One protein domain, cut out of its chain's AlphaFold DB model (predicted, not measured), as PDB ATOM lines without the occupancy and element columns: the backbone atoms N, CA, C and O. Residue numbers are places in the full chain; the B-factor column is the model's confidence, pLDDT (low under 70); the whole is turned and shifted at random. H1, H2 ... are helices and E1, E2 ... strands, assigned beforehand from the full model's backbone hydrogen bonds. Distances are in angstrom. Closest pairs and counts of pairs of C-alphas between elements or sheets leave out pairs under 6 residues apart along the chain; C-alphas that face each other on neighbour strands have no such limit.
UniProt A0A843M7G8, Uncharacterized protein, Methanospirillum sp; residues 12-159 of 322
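AT A GLANCE: This is residues 12 to 159 of the 322 residues of an uncharacterized protein of Methanospirillum sp (UniProt A0A843M7G8). Short crossed helices gather round H1, near the middle, with H2 and the small hairpin E1 E2 packed on it and H3 beside the hairpin. H4 and H6 make a crossed pair reaching to one end, where residues 94 to 99 and 101 to 107 stick out round H5, while H7 and H8 lead to a long loop and E3 on another side. The 148 printed residues hold eight named helices and three named strands, in the order H1 H2 H3 E1 E2 H4 H5 H6 H7 H8 E3; the class is mostly helix, and E1 and E2 are antiparallel. The whole is only just compact, close to loose, with a radius of gyration of the C-alphas of 17.3 A, and only just flat, spanning 56 by 48 by 26 A.

HOW THE PARTS SIT: E1, residues 68 to 70, and E2, residues 80 to 82, form a hairpin; N 69 and O 81 are 2.8 A apart, within hydrogen-bond range. The closest C-alphas of H3, residues 52 to 64, and E1 are those of Leu 62 and Ile 68, 5.8 A apart. For H1, residues 19 to 28, and E2 they are those of Val 25 and Ser 82, 5.9 A apart. H1 touches H2, residues 35 to 42, at a steep tilt of 64 degrees, opposite ways, closest at the C-alphas of Ala 28 and Ala 38, 4.6 A. H3, with residues 55 to 56 alone, only just touches H2, with 3 pairs of C-alphas within 8 A, the closest those of Pro 35 and Val 55, 7.1 A. H4, residues 85 to 93, touches H6, residues 105 to 117, at a steep tilt of 49 degrees, opposite ways, closest at the C-alphas of Val 88 and Leu 113, 6.8 A. H5, residues 97 to 101, touches no helix. H7, residues 119 to 125, is close to but not clearly touching H1; the closest C-alphas, of Ala 27 and Tyr 125, are 6.8 A apart. H7 and H8, residues 128 to 131, meet only through their link. E3, residues 149 to 151, pairs with no named strand; its residues 150 to 151 pair antiparallel with residues 158 to 159. Every O i to N i+4 pair is within hydrogen-bond range in H2, H3, H4 and H6, against 5 of 6 in H1, 0 of 1 in H5 and 1 of 3 in H7, where O i to N i+3 gives 2 of 2 in H5 and 3 of 4 in H7; H8 is too short for an O i to N i+4 pair.

IN THESE COORDINATES: H1 begins at C-alpha 19, (154.174, -66.982, 61.024), and E3 ends at C-alpha 151, (160.851, -60.685, 49.641). From first to last C-alpha H3 is 18.5 A long and H6 18.2 A.

THE WHOLE: The C-alphas farthest apart, of Lys 103 and Ser 154, are 57.7 A apart. The printed part has no cut, and its one long link is H8 to E3, residues 132 to 148. The mean pLDDT of the printed part is 74.3; 48 residues are under 70, among them 45 to 58 and 150 to 158.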
ATOM      1  N   ASN A  12     149.208 -78.277  70.665       72.56
ATOM      2  CA  ASN A  12     149.056 -78.670  69.264       72.56
ATOM      3  C   ASN A  12     149.757 -77.640  68.373       72.56
ATOM      4  O   ASN A  12     149.680 -76.440  68.628       72.56
ATOM      5  N   ILE A  13     150.416 -78.083  67.301       73.31
ATOM      6  CA  ILE A  13     151.045 -77.174  66.335       73.31
ATOM      7  C   ILE A  13     150.053 -76.209  65.670       73.31
ATOM      8  O   ILE A  13     150.452 -75.137  65.220       73.31
ATOM      9  N   SER A  14     148.759 -76.546  65.651       71.25
ATOM     10  CA  SER A  14     147.689 -75.633  65.238       71.25
ATOM     11  C   SER A  14     147.583 -74.376  66.103       71.25
ATOM     12  O   SER A  14     147.041 -73.394  65.627       71.25
ATOM     13  N   ASN A  15     148.104 -74.390  67.335       76.12
ATOM     14  CA  ASN A  15     148.057 -73.258  68.270       76.12
ATOM     15  C   ASN A  15     149.167 -72.220  67.985       76.12
ATOM     16  O   ASN A  15     149.325 -71.236  68.715       76.12
ATOM     17  N   LEU A  16     150.003 -72.449  66.963       72.25
ATOM     18  CA  LEU A  16     151.019 -71.500  66.515       72.25
ATOM     19  C   LEU A  16     150.399 -70.485  65.542       72.25
ATOM     20  O   LEU A  16     150.650 -70.536  64.343       72.25
ATOM     21  N   ASP A  17     149.635 -69.530  66.066       65.31
ATOM     22  CA  ASP A  17     148.871 -68.553  65.262       65.31
ATOM     23  C   ASP A  17     149.721 -67.486  64.543       65.31
ATOM     24  O   ASP A  17     149.179 -66.569  63.933       65.31
ATOM     25  N   ASP A  18     151.052 -67.565  64.631       68.50
ATOM     26  CA  ASP A  18     151.944 -66.522  64.129       68.50
ATOM     27  C   ASP A  18     153.053 -67.101  63.243       68.50
ATOM     28  O   ASP A  18     153.759 -68.032  63.650       68.50
ATOM     29  N   ASP A  19     153.231 -66.526  62.052       65.19
ATOM     30  CA  ASP A  19     154.174 -66.982  61.024       65.19
ATOM     31  C   ASP A  19     155.606 -67.072  61.564       65.19
ATOM     32  O   ASP A  19     156.382 -67.947  61.172       65.19
ATOM     33  N   TRP A  20     155.970 -66.214  62.528       64.00
ATOM     34  CA  TRP A  20     157.287 -66.291  63.165       64.00
ATOM     35  C   TRP A  20     157.415 -67.468  64.138       64.00
ATOM     36  O   TRP A  20     158.501 -68.044  64.241       64.00
ATOM     37  N   LYS A  21     156.343 -67.860  64.845       71.38
ATOM     38  CA  LYS A  21     156.352 -69.061  65.701       71.38
ATOM     39  C   LYS A  21     156.483 -70.300  64.831       71.38
ATOM     40  O   LYS A  21     157.291 -71.173  65.129       71.38
ATOM     41  N   GLN A  22     155.747 -70.324  63.722       74.25
ATOM     42  CA  GLN A  22     155.810 -71.385  62.723       74.25
ATOM     43  C   GLN A  22     157.223 -71.496  62.121       74.25
ATOM     44  O   GLN A  22     157.812 -72.576  62.139       74.25
ATOM     45  N   ALA A  23     157.827 -70.378  61.700       69.06
ATOM     46  CA  ALA A  23     159.210 -70.324  61.215       69.06
ATOM     47  C   ALA A  23     160.236 -70.805  62.262       69.06
ATOM     48  O   ALA A  23     161.162 -71.555  61.946       69.06
ATOM     49  N   THR A  24     160.059 -70.416  63.527       68.62
ATOM     50  CA  THR A  24     160.986 -70.778  64.610       68.62
ATOM     51  C   THR A  24     160.883 -72.264  64.970       68.62
ATOM     52  O   THR A  24     161.903 -72.924  65.155       68.62
ATOM     53  N   VAL A  25     159.671 -72.822  65.021       68.38
ATOM     54  CA  VAL A  25     159.443 -74.228  65.390       68.38
ATOM     55  C   VAL A  25     159.729 -75.186  64.231       68.38
ATOM     56  O   VAL A  25     160.180 -76.297  64.478       68.38
ATOM     57  N   TYR A  26     159.528 -74.802  62.969       68.50
ATOM     58  CA  TYR A  26     159.581 -75.769  61.859       68.50
ATOM     59  C   TYR A  26     160.699 -75.580  60.840       68.50
ATOM     60  O   TYR A  26     160.977 -76.502  60.078       68.50
ATOM     61  N   ALA A  27     161.382 -74.437  60.857       65.31
ATOM     62  CA  ALA A  27     162.581 -74.237  60.049       65.31
ATOM     63  C   ALA A  27     163.832 -74.038  60.894       65.31
ATOM     64  O   ALA A  27     164.875 -74.620  60.600       65.31
ATOM     65  N   ALA A  28     163.735 -73.255  61.968       66.88
ATOM     66  CA  ALA A  28     164.918 -72.877  62.728       66.88
ATOM     67  C   ALA A  28     165.453 -74.003  63.623       66.88
ATOM     68  O   ALA A  28     166.666 -74.175  63.709       66.88
ATOM     69  N   PHE A  29     164.571 -74.785  64.249       73.38
ATOM     70  CA  PHE A  29     164.970 -75.811  65.218       73.38
ATOM     71  C   PHE A  29     164.511 -77.226  64.868       73.38
ATOM     72  O   PHE A  29     164.707 -78.144  65.655       73.38
ATOM     73  N   LEU A  30     163.952 -77.472  63.681       75.94
ATOM     74  CA  LEU A  30     163.552 -78.840  63.343       75.94
ATOM     75  C   LEU A  30     164.754 -79.803  63.243       75.94
ATOM     76  O   LEU A  30     164.633 -80.987  63.549       75.94
ATOM     77  N   SER A  31     165.933 -79.282  62.907       76.50
ATOM     78  CA  SER A  31     167.218 -79.927  63.201       76.50
ATOM     79  C   SER A  31     167.897 -79.203  64.369       76.50
ATOM     80  O   SER A  31     167.664 -78.002  64.528       76.50
ATOM     81  N   PRO A  32     168.742 -79.889  65.162       84.19
ATOM     82  CA  PRO A  32     169.549 -79.244  66.191       84.19
ATOM     83  C   PRO A  32     170.317 -78.036  65.639       84.19
ATOM     84  O   PRO A  32     171.105 -78.179  64.702       84.19
ATOM     85  N   LYS A  33     170.079 -76.844  66.198       83.19
ATOM     86  CA  LYS A  33     170.794 -75.609  65.835       83.19
ATOM     87  C   LYS A  33     171.102 -74.756  67.053       83.19
ATOM     88  O   LYS A  33     170.365 -74.770  68.042       83.19
ATOM     89  N   THR A  34     172.151 -73.947  66.946       81.25
ATOM     90  CA  THR A  34     172.384 -72.857  67.892       81.25
ATOM     91  C   THR A  34     171.425 -71.692  67.609       81.25
ATOM     92  O   THR A  34     170.945 -71.525  66.481       81.25
ATOM     93  N   PRO A  35     171.166 -70.816  68.594       77.69
ATOM     94  CA  PRO A  35     170.348 -69.619  68.392       77.69
ATOM     95  C   PRO A  35     170.846 -68.711  67.256       77.69
ATOM     96  O   PRO A  35     170.039 -68.140  66.526       77.69
ATOM     97  N   GLN A  36     172.164 -68.605  67.073       76.88
ATOM     98  CA  GLN A  36     172.763 -67.799  66.005       76.88
ATOM     99  C   GLN A  36     172.554 -68.424  64.619       76.88
ATOM    100  O   GLN A  36     172.242 -67.716  63.662       76.88
ATOM    101  N   GLN A  37     172.663 -69.751  64.503       80.81
ATOM    102  CA  GLN A  37     172.362 -70.463  63.257       80.81
ATOM    103  C   GLN A  37     170.880 -70.324  62.879       80.81
ATOM    104  O   GLN A  37     170.563 -70.021  61.730       80.81
ATOM    105  N   ALA A  38     169.982 -70.470  63.856       78.94
ATOM    106  CA  ALA A  38     168.548 -70.245  63.692       78.94
ATOM    107  C   ALA A  38     168.233 -68.821  63.196       78.94
ATOM    108  O   ALA A  38     167.457 -68.646  62.258       78.94
ATOM    109  N   LEU A  39     168.878 -67.803  63.777       76.06
ATOM    110  CA  LEU A  39     168.757 -66.409  63.340       76.06
ATOM    111  C   LEU A  39     169.184 -66.213  61.888       76.06
ATOM    112  O   LEU A  39     168.452 -65.612  61.101       76.06
ATOM    113  N   LYS A  40     170.359 -66.738  61.531       77.31
ATOM    114  CA  LYS A  40     170.896 -66.628  60.174       77.31
ATOM    115  C   LYS A  40     169.952 -67.251  59.144       77.31
ATOM    116  O   LYS A  40     169.793 -66.681  58.067       77.31
ATOM    117  N   LEU A  41     169.309 -68.366  59.494       77.88
ATOM    118  CA  LEU A  41     168.332 -69.050  58.650       77.88
ATOM    119  C   LEU A  41     167.035 -68.241  58.473       77.88
ATOM    120  O   LEU A  41     166.596 -68.025  57.343       77.88
ATOM    121  N   ILE A  42     166.443 -67.754  59.570       75.62
ATOM    122  CA  ILE A  42     165.178 -66.994  59.538       75.62
ATOM    123  C   ILE A  42     165.321 -65.702  58.720       75.62
ATOM    124  O   ILE A  42     164.402 -65.328  57.990       75.62
ATOM    125  N   TYR A  43     166.462 -65.023  58.844       73.12
ATOM    126  CA  TYR A  43     166.703 -63.712  58.236       73.12
ATOM    127  C   TYR A  43     167.612 -63.749  57.002       73.12
ATOM    128  O   TYR A  43     168.055 -62.700  56.540       73.12
ATOM    129  N   HIS A  44     167.927 -64.944  56.498       70.50
ATOM    130  CA  HIS A  44     168.754 -65.165  55.311       70.50
ATOM    131  C   HIS A  44     170.036 -64.304  55.263       70.50
ATOM    132  O   HIS A  44     170.379 -63.698  54.252       70.50
ATOM    133  N   GLY A  45     170.745 -64.214  56.392       57.62
ATOM    134  CA  GLY A  45     172.003 -63.466  56.491       57.62
ATOM    135  C   GLY A  45     171.899 -61.933  56.451       57.62
ATOM    136  O   GLY A  45     172.942 -61.282  56.444       57.62
ATOM    137  N   ALA A  46     170.699 -61.340  56.467       57.34
ATOM    138  CA  ALA A  46     170.551 -59.892  56.611       57.34
ATOM    139  C   ALA A  46     171.091 -59.410  57.977       57.34
ATOM    140  O   ALA A  46     170.862 -60.035  59.016       57.34
ATOM    141  N   THR A  47     171.799 -58.277  57.996       51.94
ATOM    142  CA  THR A  47     172.203 -57.555  59.215       51.94
ATOM    143  C   THR A  47     170.969 -56.907  59.836       51.94
ATOM    144  O   THR A  47     170.686 -55.731  59.635       51.94
ATOM    145  N   THR A  48     170.162 -57.683  60.552       51.69
ATOM    146  CA  THR A  48     168.788 -57.257  60.845       51.69
ATOM    147  C   THR A  48     168.634 -56.255  61.982       51.69
ATOM    148  O   THR A  48     167.521 -55.789  62.204       51.69
ATOM    149  N   GLY A  49     169.681 -55.908  62.738       50.81
ATOM    150  CA  GLY A  49     169.519 -55.067  63.936       50.81
ATOM    151  C   GLY A  49     168.547 -55.662  64.976       50.81
ATOM    152  O   GLY A  49     168.210 -55.008  65.961       50.81
ATOM    153  N   VAL A  50     168.094 -56.907  64.774       53.78
ATOM    154  CA  VAL A  50     167.226 -57.654  65.679       53.78
ATOM    155  C   VAL A  50     168.120 -58.183  66.790       53.78
ATOM    156  O   VAL A  50     168.999 -59.008  66.551       53.78
ATOM    157  N   SER A  51     167.925 -57.670  68.004       53.69
ATOM    158  CA  SER A  51     168.762 -58.041  69.148       53.69
ATOM    159  C   SER A  51     168.683 -59.544  69.445       53.69
ATOM    160  O   SER A  51     167.598 -60.130  69.427       53.69
ATOM    161  N   GLU A  52     169.814 -60.164  69.800       57.78
ATOM    162  CA  GLU A  52     169.869 -61.557  70.284       57.78
ATOM    163  C   GLU A  52     168.886 -61.805  71.445       57.78
ATOM    164  O   GLU A  52     168.297 -62.882  71.557       57.78
ATOM    165  N   ASN A  53     168.617 -60.770  72.251       58.84
ATOM    166  CA  ASN A  53     167.629 -60.783  73.332       58.84
ATOM    167  C   ASN A  53     166.221 -61.174  72.865       58.84
ATOM    168  O   ASN A  53     165.486 -61.831  73.606       58.84
ATOM    169  N   TRP A  54     165.837 -60.816  71.636       57.56
ATOM    170  CA  TRP A  54     164.534 -61.176  71.079       57.56
ATOM    171  C   TRP A  54     164.400 -62.690  70.876       57.56
ATOM    172  O   TRP A  54     163.393 -63.280  71.275       57.56
ATOM    173  N   VAL A  55     165.438 -63.349  70.349       60.84
ATOM    174  CA  VAL A  55     165.455 -64.813  70.192       60.84
ATOM    175  C   VAL A  55     165.575 -65.508  71.530       60.84
ATOM    176  O   VAL A  55     164.899 -66.505  71.739       60.84
ATOM    177  N   ILE A  56     166.366 -64.978  72.463       63.53
ATOM    178  CA  ILE A  56     166.505 -65.556  73.805       63.53
ATOM    179  C   ILE A  56     165.155 -65.584  74.536       63.53
ATOM    180  O   ILE A  56     164.766 -66.629  75.062       63.53
ATOM    181  N   ASN A  57     164.412 -64.473  74.524       66.38
ATOM    182  CA  ASN A  57     163.102 -64.382  75.175       66.38
ATOM    183  C   ASN A  57     162.054 -65.261  74.486       66.38
ATOM    184  O   ASN A  57     161.264 -65.934  75.147       66.38
ATOM    185  N   THR A  58     162.068 -65.284  73.157       68.25
ATOM    186  CA  THR A  58     161.152 -66.097  72.354       68.25
ATOM    187  C   THR A  58     161.420 -67.590  72.529       68.25
ATOM    188  O   THR A  58     160.498 -68.368  72.761       68.25
ATOM    189  N   ARG A  59     162.692 -67.989  72.504       73.94
ATOM    190  CA  ARG A  59     163.154 -69.355  72.760       73.94
ATOM    191  C   ARG A  59     162.737 -69.829  74.143       73.94
ATOM    192  O   ARG A  59     162.235 -70.937  74.259       73.94
ATOM    193  N   ARG A  60     162.918 -69.003  75.182       73.88
ATOM    194  CA  ARG A  60     162.510 -69.356  76.551       73.88
ATOM    195  C   ARG A  60     161.016 -69.681  76.609       73.88
ATOM    196  O   ARG A  60     160.666 -70.750  77.088       73.88
ATOM    197  N   LYS A  61     160.174 -68.830  76.013       75.38
ATOM    198  CA  LYS A  61     158.728 -69.082  75.911       75.38
ATOM    199  C   LYS A  61     158.412 -70.362  75.135       75.38
ATOM    200  O   LYS A  61     157.574 -71.134  75.566       75.38
ATOM    201  N   LEU A  62     159.082 -70.621  74.010       75.69
ATOM    202  CA  LEU A  62     158.848 -71.839  73.219       75.69
ATOM    203  C   LEU A  62     159.295 -73.123  73.939       75.69
ATOM    204  O   LEU A  62     158.682 -74.165  73.725       75.69
ATOM    205  N   ILE A  63     160.316 -73.051  74.800       79.75
ATOM    206  CA  ILE A  63     160.721 -74.152  75.688       79.75
ATOM    207  C   ILE A  63     159.683 -74.359  76.792       79.75
ATOM    208  O   ILE A  63     159.239 -75.481  77.004       79.75
ATOM    209  N   GLU A  64     159.258 -73.283  77.460       79.00
ATOM    210  CA  GLU A  64     158.200 -73.326  78.483       79.00
ATOM    211  C   GLU A  64     156.888 -73.894  77.919       79.00
ATOM    212  O   GLU A  64     156.188 -74.638  78.597       79.00
ATOM    213  N   MET A  65     156.580 -73.580  76.658       74.94
ATOM    214  CA  MET A  65     155.412 -74.085  75.935       74.94
ATOM    215  C   MET A  65     155.624 -75.474  75.299       74.94
ATOM    216  O   MET A  65     154.739 -75.940  74.592       74.94
ATOM    217  N   GLY A  66     156.777 -76.125  75.481       79.44
ATOM    218  CA  GLY A  66     157.012 -77.490  74.990       79.44
ATOM    219  C   GLY A  66     157.121 -77.644  73.467       79.44
ATOM    220  O   GLY A  66     156.889 -78.728  72.947       79.44
ATOM    221  N   TYR A  67     157.460 -76.585  72.723       80.50
ATOM    222  CA  TYR A  67     157.681 -76.668  71.269       80.50
ATOM    223  C   TYR A  67     159.144 -76.908  70.894       80.50
ATOM    224  O   TYR A  67     159.435 -77.355  69.784       80.50
ATOM    225  N   ILE A  68     160.079 -76.577  71.788       84.06
ATOM    226  CA  ILE A  68     161.522 -76.714  71.574       84.06
ATOM    227  C   ILE A  68     162.151 -77.296  72.840       84.06
ATOM    228  O   ILE A  68     161.799 -76.923  73.953       84.06
ATOM    229  N   THR A  69     163.129 -78.173  72.659       86.50
ATOM    230  CA  THR A  69     163.909 -78.814  73.719       86.50
ATOM    231  C   THR A  69     165.391 -78.508  73.541       86.50
ATOM    232  O   THR A  69     165.865 -78.276  72.425       86.50
ATOM    233  N   LYS A  70     166.130 -78.482  74.652       86.06
ATOM    234  CA  LYS A  70     167.595 -78.471  74.625       86.06
ATOM    235  C   LYS A  70     168.097 -79.861  74.247       86.06
ATOM    236  O   LYS A  70     167.522 -80.855  74.685       86.06
ATOM    237  N   VAL A  71     169.132 -79.914  73.416       83.44
ATOM    238  CA  VAL A  71     169.820 -81.164  73.069       83.44
ATOM    239  C   VAL A  71     170.914 -81.462  74.094       83.44
ATOM    240  O   VAL A  71     171.049 -82.614  74.492       83.44
ATOM    241  N   ASP A  72     171.584 -80.413  74.589       75.00
ATOM    242  CA  ASP A  72     172.737 -80.504  75.491       75.00
ATOM    243  C   ASP A  72     172.594 -79.528  76.682       75.00
ATOM    244  O   ASP A  72     171.856 -78.538  76.601       75.00
ATOM    245  N   ASP A  73     173.327 -79.784  77.772       63.06
ATOM    246  CA  ASP A  73     173.280 -78.987  79.012       63.06
ATOM    247  C   ASP A  73     174.268 -77.799  79.049       63.06
ATOM    248  O   ASP A  73     174.230 -76.993  79.980       63.06
ATOM    249  N   GLU A  74     175.137 -77.639  78.046       59.91
ATOM    250  CA  GLU A  74     176.136 -76.558  78.024       59.91
ATOM    251  C   GLU A  74     175.512 -75.173  77.762       59.91
ATOM    252  O   GLU A  74     174.597 -75.036  76.949       59.91
ATOM    253  N   GLU A  75     176.007 -74.116  78.425       56.53
ATOM    254  CA  GLU A  75     175.452 -72.748  78.338       56.53
ATOM    255  C   GLU A  75     175.925 -71.946  77.111       56.53
ATOM    256  O   GLU A  75     175.170 -71.131  76.572       56.53
ATOM    257  N   SER A  76     177.151 -72.178  76.636       53.09
ATOM    258  CA  SER A  76     177.687 -71.583  75.405       53.09
ATOM    259  C   SER A  76     177.573 -72.588  74.261       53.09
ATOM    260  O   SER A  76     178.045 -73.705  74.402       53.09
ATOM    261  N   ASN A  77     176.983 -72.201  73.125       68.00
ATOM    262  CA  ASN A  77     176.705 -73.079  71.972       68.00
ATOM    263  C   ASN A  77     175.637 -74.172  72.174       68.00
ATOM    264  O   ASN A  77     175.577 -75.094  71.364       68.00
ATOM    265  N   THR A  78     174.731 -74.036  73.155       79.56
ATOM    266  CA  THR A  78     173.613 -74.979  73.334       79.56
ATOM    267  C   THR A  78     172.848 -75.203  72.028       79.56
ATOM    268  O   THR A  78     172.356 -74.248  71.405       79.56
ATOM    269  N   LEU A  79     172.695 -76.469  71.647       85.44
ATOM    270  CA  LEU A  79     171.832 -76.869  70.550       85.44
ATOM    271  C   LEU A  79     170.394 -77.030  71.038       85.44
ATOM    272  O   LEU A  79     170.120 -77.559  72.118       85.44
ATOM    273  N   TYR A  80     169.460 -76.582  70.213       84.81
ATOM    274  CA  TYR A  80     168.030 -76.719  70.453       84.81
ATOM    275  C   TYR A  80     167.391 -77.459  69.290       84.81
ATOM    276  O   TYR A  80     167.797 -77.267  68.142       84.81
ATOM    277  N   LYS A  81     166.376 -78.273  69.582       87.06
ATOM    278  CA  LYS A  81     165.579 -78.967  68.570       87.06
ATOM    279  C   LYS A  81     164.086 -78.880  68.865       87.06
ATOM    280  O   LYS A  81     163.684 -78.820  70.023       87.06
ATOM    281  N   SER A  82     163.260 -78.932  67.835       86.62
ATOM    282  CA  SER A  82     161.808 -78.925  67.975       86.62
ATOM    283  C   SER A  82     161.322 -80.223  68.598       86.62
ATOM    284  O   SER A  82     161.734 -81.318  68.183       86.62
ATOM    285  N   ASP A  83     160.432 -80.079  69.575       87.50
ATOM    286  CA  ASP A  83     159.679 -81.191  70.131       87.50
ATOM    287  C   ASP A  83     158.700 -81.709  69.071       87.50
ATOM    288  O   ASP A  83     158.074 -80.938  68.339       87.50
ATOM    289  N   ILE A  84     158.596 -83.029  68.965       87.69
ATOM    290  CA  ILE A  84     157.709 -83.690  68.014       87.69
ATOM    291  C   ILE A  84     156.301 -83.909  68.586       87.69
ATOM    292  O   ILE A  84     155.357 -84.138  67.826       87.69
ATOM    293  N   GLY A  85     156.141 -83.810  69.911       87.69
ATOM    294  CA  GLY A  85     154.874 -83.969  70.622       87.69
ATOM    295  C   GLY A  85     153.721 -83.159  70.015       87.69
ATOM    296  O   GLY A  85     152.664 -83.737  69.760       87.69
ATOM    297  N   PRO A  86     153.905 -81.872  69.667       86.81
ATOM    298  CA  PRO A  86     152.857 -81.079  69.022       86.81
ATOM    299  C   PRO A  86     152.377 -81.610  67.661       86.81
ATOM    300  O   PRO A  86     151.209 -81.429  67.317       86.81
ATOM    301  N   ILE A  87     153.241 -82.281  66.887       87.69
ATOM    302  CA  ILE A  87     152.867 -82.919  65.608       87.69
ATOM    303  C   ILE A  87     152.124 -84.230  65.873       87.69
ATOM    304  O   ILE A  87     151.138 -84.526  65.201       87.69
ATOM    305  N   VAL A  88     152.558 -84.999  66.877       90.00
ATOM    306  CA  VAL A  88     151.817 -86.179  67.341       90.00
ATOM    307  C   VAL A  88     150.406 -85.774  67.752       90.00
ATOM    308  O   VAL A  88     149.447 -86.339  67.239       90.00
ATOM    309  N   ASN A  89     150.260 -84.742  68.581       87.25
ATOM    310  CA  ASN A  89     148.957 -84.245  69.024       87.25
ATOM    311  C   ASN A  89     148.085 -83.772  67.854       87.25
ATOM    312  O   ASN A  89     146.886 -84.056  67.843       87.25
ATOM    313  N   LEU A  90     148.676 -83.135  66.836       88.25
ATOM    314  CA  LEU A  90     147.971 -82.817  65.593       88.25
ATOM    315  C   LEU A  90     147.401 -84.081  64.943       88.25
ATOM    316  O   LEU A  90     146.202 -84.140  64.684       88.25
ATOM    317  N   ILE A  91     148.222 -85.108  64.726       89.94
ATOM    318  CA  ILE A  91     147.763 -86.362  64.116       89.94
ATOM    319  C   ILE A  91     146.644 -86.992  64.945       89.94
ATOM    320  O   ILE A  91     145.617 -87.377  64.386       89.94
ATOM    321  N   LEU A  92     146.831 -87.073  66.267       87.88
ATOM    322  CA  LEU A  92     145.864 -87.655  67.197       87.88
ATOM    323  C   LEU A  92     144.532 -86.890  67.188       87.88
ATOM    324  O   LEU A  92     143.484 -87.525  67.246       87.88
ATOM    325  N   SER A  93     144.555 -85.561  67.037       86.81
ATOM    326  CA  SER A  93     143.343 -84.729  66.976       86.81
ATOM    327  C   SER A  93     142.451 -85.008  65.758       86.81
ATOM    328  O   SER A  93     141.253 -84.742  65.799       86.81
ATOM    329  N   HIS A  94     143.019 -85.586  64.695       85.69
ATOM    330  CA  HIS A  94     142.290 -86.004  63.497       85.69
ATOM    331  C   HIS A  94     141.853 -87.480  63.526       85.69
ATOM    332  O   HIS A  94     141.151 -87.927  62.617       85.69
ATOM    333  N   GLN A  95     142.235 -88.252  64.550       84.12
ATOM    334  CA  GLN A  95     141.833 -89.653  64.666       84.12
ATOM    335  C   GLN A  95     140.488 -89.791  65.382       84.12
ATOM    336  O   GLN A  95     140.183 -89.076  66.331       84.12
ATOM    337  N   LYS A  96     139.678 -90.763  64.949       70.94
ATOM    338  CA  LYS A  96     138.412 -91.091  65.619       70.94
ATOM    339  C   LYS A  96     138.683 -91.840  66.924       70.94
ATOM    340  O   LYS A  96     139.524 -92.734  66.942       70.94
ATOM    341  N   ASP A  97     137.867 -91.600  67.952       65.69
ATOM    342  CA  ASP A  97     137.974 -92.249  69.275       65.69
ATOM    343  C   ASP A  97     138.065 -93.782  69.220       65.69
ATOM    344  O   ASP A  97     138.701 -94.412  70.062       65.69
ATOM    345  N   ASN A  98     137.445 -94.405  68.214       59.81
ATOM    346  CA  ASN A  98     137.479 -95.857  68.033       59.81
ATOM    347  C   ASN A  98     138.882 -96.400  67.730       59.81
ATOM    348  O   ASN A  98     139.150 -97.546  68.074       59.81
ATOM    349  N   PHE A  99     139.771 -95.594  67.144       62.81
ATOM    350  CA  PHE A  99     141.152 -95.988  66.865       62.81
ATOM    351  C   PHE A  99     141.949 -96.221  68.163       62.81
ATOM    352  O   PHE A  99     142.791 -97.107  68.234       62.81
ATOM    353  N   PHE A 100     141.627 -95.484  69.230       58.75
ATOM    354  CA  PHE A 100     142.299 -95.589  70.531       58.75
ATOM    355  C   PHE A 100     141.645 -96.576  71.502       58.75
ATOM    356  O   PHE A 100     142.154 -96.779  72.601       58.75
ATOM    357  N   LYS A 101     140.530 -97.213  71.116       55.44
ATOM    358  CA  LYS A 101     139.917 -98.299  71.904       55.44
ATOM    359  C   LYS A 101     140.719 -99.602  71.831       55.44
ATOM    360  O   LYS A 101     140.418-100.549  72.558       55.44
ATOM    361  N   GLU A 102     141.735 -99.662  70.975       58.75
ATOM    362  CA  GLU A 102     142.655-100.788  70.898       58.75
ATOM    363  C   GLU A 102     143.550-100.863  72.143       58.75
ATOM    364  O   GLU A 102     144.109 -99.866  72.603       58.75
ATOM    365  N   LYS A 103     143.773-102.084  72.653       58.38
ATOM    366  CA  LYS A 103     144.684-102.369  73.782       58.38
ATOM    367  C   LYS A 103     146.129-101.881  73.553       58.38
ATOM    368  O   LYS A 103     146.912-101.851  74.497       58.38
ATOM    369  N   ALA A 104     146.480-101.492  72.324       70.50
ATOM    370  CA  ALA A 104     147.814-101.082  71.896       70.50
ATOM    371  C   ALA A 104     147.999 -99.560  71.705       70.50
ATOM    372  O   ALA A 104     149.071 -99.149  71.264       70.50
ATOM    373  N   ALA A 105     147.028 -98.704  72.055       79.44
ATOM    374  CA  ALA A 105     147.111 -97.254  71.808       79.44
ATOM    375  C   ALA A 105     148.417 -96.605  72.321       79.44
ATOM    376  O   ALA A 105     149.069 -95.853  71.599       79.44
ATOM    377  N   ASN A 106     148.866 -96.964  73.530       83.31
ATOM    378  CA  ASN A 106     150.129 -96.462  74.089       83.31
ATOM    379  C   ASN A 106     151.359 -96.908  73.279       83.31
ATOM    380  O   ASN A 106     152.296 -96.128  73.114       83.31
ATOM    381  N   LYS A 107     151.353 -98.147  72.764       86.31
ATOM    382  CA  LYS A 107     152.417 -98.686  71.899       86.31
ATOM    383  C   LYS A 107     152.492 -97.862  70.614       86.31
ATOM    384  O   LYS A 107     153.559 -97.369  70.271       86.31
ATOM    385  N   ILE A 108     151.346 -97.633  69.971       87.25
ATOM    386  CA  ILE A 108     151.234 -96.849  68.733       87.25
ATOM    387  C   ILE A 108     151.733 -95.415  68.946       87.25
ATOM    388  O   ILE A 108     152.548 -94.940  68.161       87.25
ATOM    389  N   ILE A 109     151.303 -94.737  70.017       88.69
ATOM    390  CA  ILE A 109     151.733 -93.360  70.323       88.69
ATOM    391  C   ILE A 109     153.247 -93.302  70.563       88.69
ATOM    392  O   ILE A 109     153.921 -92.428  70.018       88.69
ATOM    393  N   LYS A 110     153.802 -94.249  71.331       90.75
ATOM    394  CA  LYS A 110     155.249 -94.325  71.576       90.75
ATOM    395  C   LYS A 110     156.028 -94.529  70.275       90.75
ATOM    396  O   LYS A 110     156.997 -93.815  70.030       90.75
ATOM    397  N   SER A 111     155.599 -95.458  69.427       91.88
ATOM    398  CA  SER A 111     156.238 -95.698  68.131       91.88
ATOM    399  C   SER A 111     156.086 -94.500  67.185       91.88
ATOM    400  O   SER A 111     157.006 -94.210  66.429       91.88
ATOM    401  N   LEU A 112     154.968 -93.767  67.243       92.25
ATOM    402  CA  LEU A 112     154.755 -92.564  66.434       92.25
ATOM    403  C   LEU A 112     155.715 -91.435  66.838       92.25
ATOM    404  O   LEU A 112     156.260 -90.760  65.967       92.25
ATOM    405  N   LEU A 113     155.966 -91.268  68.142       92.44
ATOM    406  CA  LEU A 113     156.990 -90.348  68.646       92.44
ATOM    407  C   LEU A 113     158.378 -90.721  68.110       92.44
ATOM    408  O   LEU A 113     159.079 -89.844  67.619       92.44
ATOM    409  N   ILE A 114     158.754 -92.007  68.144       94.00
ATOM    410  CA  ILE A 114     160.037 -92.492  67.594       94.00
ATOM    411  C   ILE A 114     160.118 -92.202  66.088       94.00
ATOM    412  O   ILE A 114     161.092 -91.613  65.625       94.00
ATOM    413  N   PHE A 115     159.070 -92.548  65.334       93.69
ATOM    414  CA  PHE A 115     158.998 -92.345  63.888       93.69
ATOM    415  C   PHE A 115     159.159 -90.876  63.489       93.69
ATOM    416  O   PHE A 115     160.023 -90.544  62.682       93.69
ATOM    417  N   LEU A 116     158.349 -89.976  64.051       91.50
ATOM    418  CA  LEU A 116     158.379 -88.561  63.671       91.50
ATOM    419  C   LEU A 116     159.633 -87.853  64.201       91.50
ATOM    420  O   LEU A 116     160.032 -86.823  63.667       91.50
ATOM    421  N   ASN A 117     160.259 -88.381  65.255       90.44
ATOM    422  CA  ASN A 117     161.504 -87.838  65.784       90.44
ATOM    423  C   ASN A 117     162.750 -88.308  65.008       90.44
ATOM    424  O   ASN A 117     163.816 -87.731  65.232       90.44
ATOM    425  N   SER A 118     162.616 -89.303  64.121       90.88
ATOM    426  CA  SER A 118     163.700 -89.844  63.287       90.88
ATOM    427  C   SER A 118     164.354 -88.791  62.397       90.88
ATOM    428  O   SER A 118     163.724 -87.803  61.994       90.88
ATOM    429  N   GLN A 119     165.619 -89.016  62.052       88.44
ATOM    430  CA  GLN A 119     166.337 -88.149  61.130       88.44
ATOM    431  C   GLN A 119     165.702 -88.204  59.739       88.44
ATOM    432  O   GLN A 119     165.513 -87.158  59.118       88.44
ATOM    433  N   TRP A 120     165.271 -89.384  59.286       89.25
ATOM    434  CA  TRP A 120     164.558 -89.551  58.023       89.25
ATOM    435  C   TRP A 120     163.314 -88.657  57.907       89.25
ATOM    436  O   TRP A 120     163.117 -88.007  56.875       89.25
ATOM    437  N   PHE A 121     162.475 -88.573  58.949       89.00
ATOM    438  CA  PHE A 121     161.294 -87.707  58.897       89.00
ATOM    439  C   PHE A 121     161.688 -86.229  58.964       89.00
ATOM    440  O   PHE A 121     161.193 -85.409  58.185       89.00
ATOM    441  N   ARG A 122     162.615 -85.881  59.865       86.19
ATOM    442  CA  ARG A 122     163.127 -84.510  60.016       86.19
ATOM    443  C   ARG A 122     163.752 -83.987  58.724       86.19
ATOM    444  O   ARG A 122     163.623 -82.805  58.405       86.19
ATOM    445  N   ASP A 123     164.327 -84.872  57.922       85.00
ATOM    446  CA  ASP A 123     164.897 -84.541  56.627       85.00
ATOM    447  C   ASP A 123     163.877 -84.020  55.621       85.00
ATOM    448  O   ASP A 123     164.281 -83.420  54.629       85.00
ATOM    449  N   PHE A 124     162.569 -84.214  55.808       81.88
ATOM    450  CA  PHE A 124     161.572 -83.547  54.965       81.88
ATOM    451  C   PHE A 124     161.546 -82.033  55.145       81.88
ATOM    452  O   PHE A 124     161.069 -81.353  54.249       81.88
ATOM    453  N   TYR A 125     162.105 -81.493  56.225       77.56
ATOM    454  CA  TYR A 125     162.191 -80.052  56.465       77.56
ATOM    455  C   TYR A 125     163.652 -79.613  56.627       77.56
ATOM    456  O   TYR A 125     163.980 -78.732  57.421       77.56
ATOM    457  N   LYS A 126     164.553 -80.254  55.871       78.00
ATOM    458  CA  LYS A 126     165.933 -79.793  55.701       78.00
ATOM    459  C   LYS A 126     165.964 -78.407  55.063       78.00
ATOM    460  O   LYS A 126     165.162 -78.085  54.190       78.00
ATOM    461  N   GLU A 127     166.969 -77.636  55.465       77.62
ATOM    462  CA  GLU A 127     167.192 -76.257  55.025       77.62
ATOM    463  C   GLU A 127     167.296 -76.113  53.497       77.62
ATOM    464  O   GLU A 127     166.845 -75.118  52.934       77.62
ATOM    465  N   GLU A 128     167.798 -77.140  52.808       78.19
ATOM    466  CA  GLU A 128     167.864 -77.184  51.341       78.19
ATOM    467  C   GLU A 128     166.496 -76.966  50.673       78.19
ATOM    468  O   GLU A 128     166.411 -76.246  49.679       78.19
ATOM    469  N   TYR A 129     165.415 -77.499  51.254       76.75
ATOM    470  CA  TYR A 129     164.065 -77.363  50.703       76.75
ATOM    471  C   TYR A 129     163.433 -76.003  50.997       76.75
ATOM    472  O   TYR A 129     162.379 -75.692  50.448       76.75
ATOM    473  N   PHE A 130     164.054 -75.184  51.850       75.38
ATOM    474  CA  PHE A 130     163.626 -73.802  52.047       75.38
ATOM    475  C   PHE A 130     164.130 -72.918  50.908       75.38
ATOM    476  O   PHE A 130     163.386 -72.079  50.411       75.38
ATOM    477  N   TYR A 131     165.368 -73.132  50.456       73.44
ATOM    478  CA  TYR A 131     165.969 -72.366  49.356       73.44
ATOM    479  C   TYR A 131     165.644 -72.928  47.973       73.44
ATOM    480  O   TYR A 131     165.555 -72.183  46.999       73.44
ATOM    481  N   SER A 132     165.474 -74.243  47.884       76.19
ATOM    482  CA  SER A 132     165.140 -74.962  46.662       76.19
ATOM    483  C   SER A 132     163.953 -75.885  46.944       76.19
ATOM    484  O   SER A 132     164.149 -77.089  47.146       76.19
ATOM    485  N   PRO A 133     162.722 -75.341  46.993       76.56
ATOM    486  CA  PRO A 133     161.545 -76.133  47.309       76.56
ATOM    487  C   PRO A 133     161.361 -77.262  46.299       76.56
ATOM    488  O   PRO A 133     161.709 -77.142  45.121       76.56
ATOM    489  N   ILE A 134     160.774 -78.362  46.767       77.00
ATOM    490  CA  ILE A 134     160.307 -79.439  45.894       77.00
ATOM    491  C   ILE A 134     159.317 -78.828  44.893       77.00
ATOM    492  O   ILE A 134     158.420 -78.081  45.283       77.00
ATOM    493  N   ARG A 135     159.485 -79.118  43.600       72.06
ATOM    494  CA  ARG A 135     158.672 -78.545  42.515       72.06
ATOM    495  C   ARG A 135     157.991 -79.622  41.683       72.06
ATOM    496  O   ARG A 135     158.515 -80.719  41.479       72.06
ATOM    497  N   HIS A 136     156.814 -79.286  41.175       66.75
ATOM    498  CA  HIS A 136     156.088 -80.056  40.179       66.75
ATOM    499  C   HIS A 136     156.769 -79.971  38.801       66.75
ATOM    500  O   HIS A 136     157.761 -79.272  38.589       66.75
ATOM    501  N   SER A 137     156.260 -80.745  37.838       60.00
ATOM    502  CA  SER A 137     156.793 -80.808  36.466       60.00
ATOM    503  C   SER A 137     156.735 -79.484  35.724       60.00
ATOM    504  O   SER A 137     157.612 -79.223  34.905       60.00
ATOM    505  N   ASP A 138     155.701 -78.708  36.013       64.25
ATOM    506  CA  ASP A 138     155.398 -77.386  35.471       64.25
ATOM    507  C   ASP A 138     156.112 -76.260  36.236       64.25
ATOM    508  O   ASP A 138     155.798 -75.090  36.046       64.25
ATOM    509  N   MET A 139     157.083 -76.610  37.090       70.44
ATOM    510  CA  MET A 139     157.857 -75.699  37.936       70.44
ATOM    511  C   MET A 139     157.064 -75.032  39.066       70.44
ATOM    512  O   MET A 139     157.652 -74.243  39.808       70.44
ATOM    513  N   THR A 140     155.786 -75.375  39.257       75.56
ATOM    514  CA  THR A 140     155.025 -74.910  40.422       75.56
ATOM    515  C   THR A 140     155.587 -75.526  41.703       75.56
ATOM    516  O   THR A 140     156.100 -76.649  41.709       75.56
ATOM    517  N   GLU A 141     155.566 -74.776  42.801       79.06
ATOM    518  CA  GLU A 141     156.106 -75.244  44.078       79.06
ATOM    519  C   GLU A 141     155.154 -76.238  44.737       79.06
ATOM    520  O   GLU A 141     153.942 -76.030  44.780       79.06
ATOM    521  N   TYR A 142     155.711 -77.320  45.278       80.00
ATOM    522  CA  TYR A 142     154.940 -78.315  46.005       80.00
ATOM    523  C   TYR A 142     154.322 -77.680  47.244       80.00
ATOM    524  O   TYR A 142     155.038 -77.113  48.068       80.00
ATOM    525  N   GLY A 143     152.998 -77.787  47.381       80.06
ATOM    526  CA  GLY A 143     152.203 -77.083  48.390       80.06
ATOM    527  C   GLY A 143     152.805 -77.052  49.804       80.06
ATOM    528  O   GLY A 143     152.877 -75.969  50.378       80.06
ATOM    529  N   PRO A 144     153.298 -78.172  50.371       84.44
ATOM    530  CA  PRO A 144     153.965 -78.165  51.674       84.44
ATOM    531  C   PRO A 144     155.190 -77.242  51.766       84.44
ATOM    532  O   PRO A 144     155.416 -76.670  52.828       84.44
ATOM    533  N   TYR A 145     155.912 -77.023  50.663       80.25
ATOM    534  CA  TYR A 145     157.145 -76.227  50.566       80.25
ATOM    535  C   TYR A 145     156.966 -74.838  49.942       80.25
ATOM    536  O   TYR A 145     157.901 -74.042  49.926       80.25
ATOM    537  N   ALA A 146     155.781 -74.540  49.411       78.56
ATOM    538  CA  ALA A 146     155.560 -73.331  48.630       78.56
ATOM    539  C   ALA A 146     155.672 -72.049  49.471       78.56
ATOM    540  O   ALA A 146     155.099 -71.982  50.561       78.56
ATOM    541  N   ASN A 147     156.299 -71.002  48.935       73.75
ATOM    542  CA  ASN A 147     156.351 -69.656  49.529       73.75
ATOM    543  C   ASN A 147     157.013 -69.565  50.919       73.75
ATOM    544  O   ASN A 147     156.581 -68.768  51.749       73.75
ATOM    545  N   PHE A 148     158.047 -70.363  51.204       75.56
ATOM    546  CA  PHE A 148     158.750 -70.278  52.490       75.56
ATOM    547  C   PHE A 148     159.546 -68.978  52.689       75.56
ATOM    548  O   PHE A 148     159.651 -68.505  53.820       75.56
ATOM    549  N   TYR A 149     160.056 -68.361  51.619       71.31
ATOM    550  CA  TYR A 149     160.702 -67.045  51.672       71.31
ATOM    551  C   TYR A 149     159.824 -65.972  51.040       71.31
ATOM    552  O   TYR A 149     159.384 -66.115  49.900       71.31
ATOM    553  N   ILE A 150     159.649 -64.851  51.744       61.16
ATOM    554  CA  ILE A 150     159.009 -63.657  51.189       61.16
ATOM    555  C   ILE A 150     160.047 -62.539  51.060       61.16
ATOM    556  O   ILE A 150     160.790 -62.220  51.994       61.16
ATOM    557  N   LYS A 151     160.107 -61.929  49.870       58.03
ATOM    558  CA  LYS A 151     160.851 -60.685  49.641       58.03
ATOM    559  C   LYS A 151     160.050 -59.528  50.230       58.03
ATOM    560  O   LYS A 151     158.947 -59.250  49.769       58.03
ATOM    561  N   THR A 152     160.612 -58.823  51.210       56.31
ATOM    562  CA  THR A 152     160.062 -57.518  51.599       56.31
ATOM    563  C   THR A 152     160.309 -56.486  50.485       56.31
ATOM    564  O   THR A 152     161.262 -56.639  49.710       56.31
ATOM    565  N   PRO A 153     159.482 -55.426  50.378       50.03
ATOM    566  CA  PRO A 153     159.551 -54.449  49.284       50.03
ATOM    567  C   PRO A 153     160.916 -53.766  49.100       50.03
ATOM    568  O   PRO A 153     161.202 -53.262  48.020       50.03
ATOM    569  N   SER A 154     161.772 -53.757  50.126       52.69
ATOM    570  CA  SER A 154     163.103 -53.145  50.069       52.69
ATOM    571  C   SER A 154     164.192 -54.043  49.469       52.69
ATOM    572  O   SER A 154     165.343 -53.618  49.406       52.69
ATOM    573  N   GLY A 155     163.878 -55.273  49.037       49.75
ATOM    574  CA  GLY A 155     164.785 -56.166  48.294       49.75
ATOM    575  C   GLY A 155     165.989 -56.720  49.075       49.75
ATOM    576  O   GLY A 155     166.529 -57.755  48.692       49.75
ATOM    577  N   LEU A 156     166.373 -56.078  50.182       54.19
ATOM    578  CA  LEU A 156     167.557 -56.378  50.995       54.19
ATOM    579  C   LEU A 156     167.264 -57.261  52.218       54.19
ATOM    580  O   LEU A 156     168.192 -57.799  52.808       54.19
ATOM    581  N   ASN A 157     165.990 -57.449  52.580       60.22
ATOM    582  CA  ASN A 157     165.584 -58.174  53.787       60.22
ATOM    583  C   ASN A 157     164.601 -59.299  53.437       60.22
ATOM    584  O   ASN A 157     163.388 -59.164  53.622       60.22
ATOM    585  N   GLN A 158     165.111 -60.402  52.885       66.38
ATOM    586  CA  GLN A 158     164.320 -61.627  52.752       66.38
ATOM    587  C   GLN A 158     164.163 -62.274  54.125       66.38
ATOM    588  O   GLN A 158     165.133 -62.411  54.869       66.38
ATOM    589  N   LYS A 159     162.935 -62.664  54.458       71.56
ATOM    590  CA  LYS A 159     162.633 -63.359  55.706       71.56
ATOM    591  C   LYS A 159     161.846 -64.620  55.396       71.56
ATOM    592  O   LYS A 159     161.035 -64.646  54.468       71.56
TER     593      LYS A 159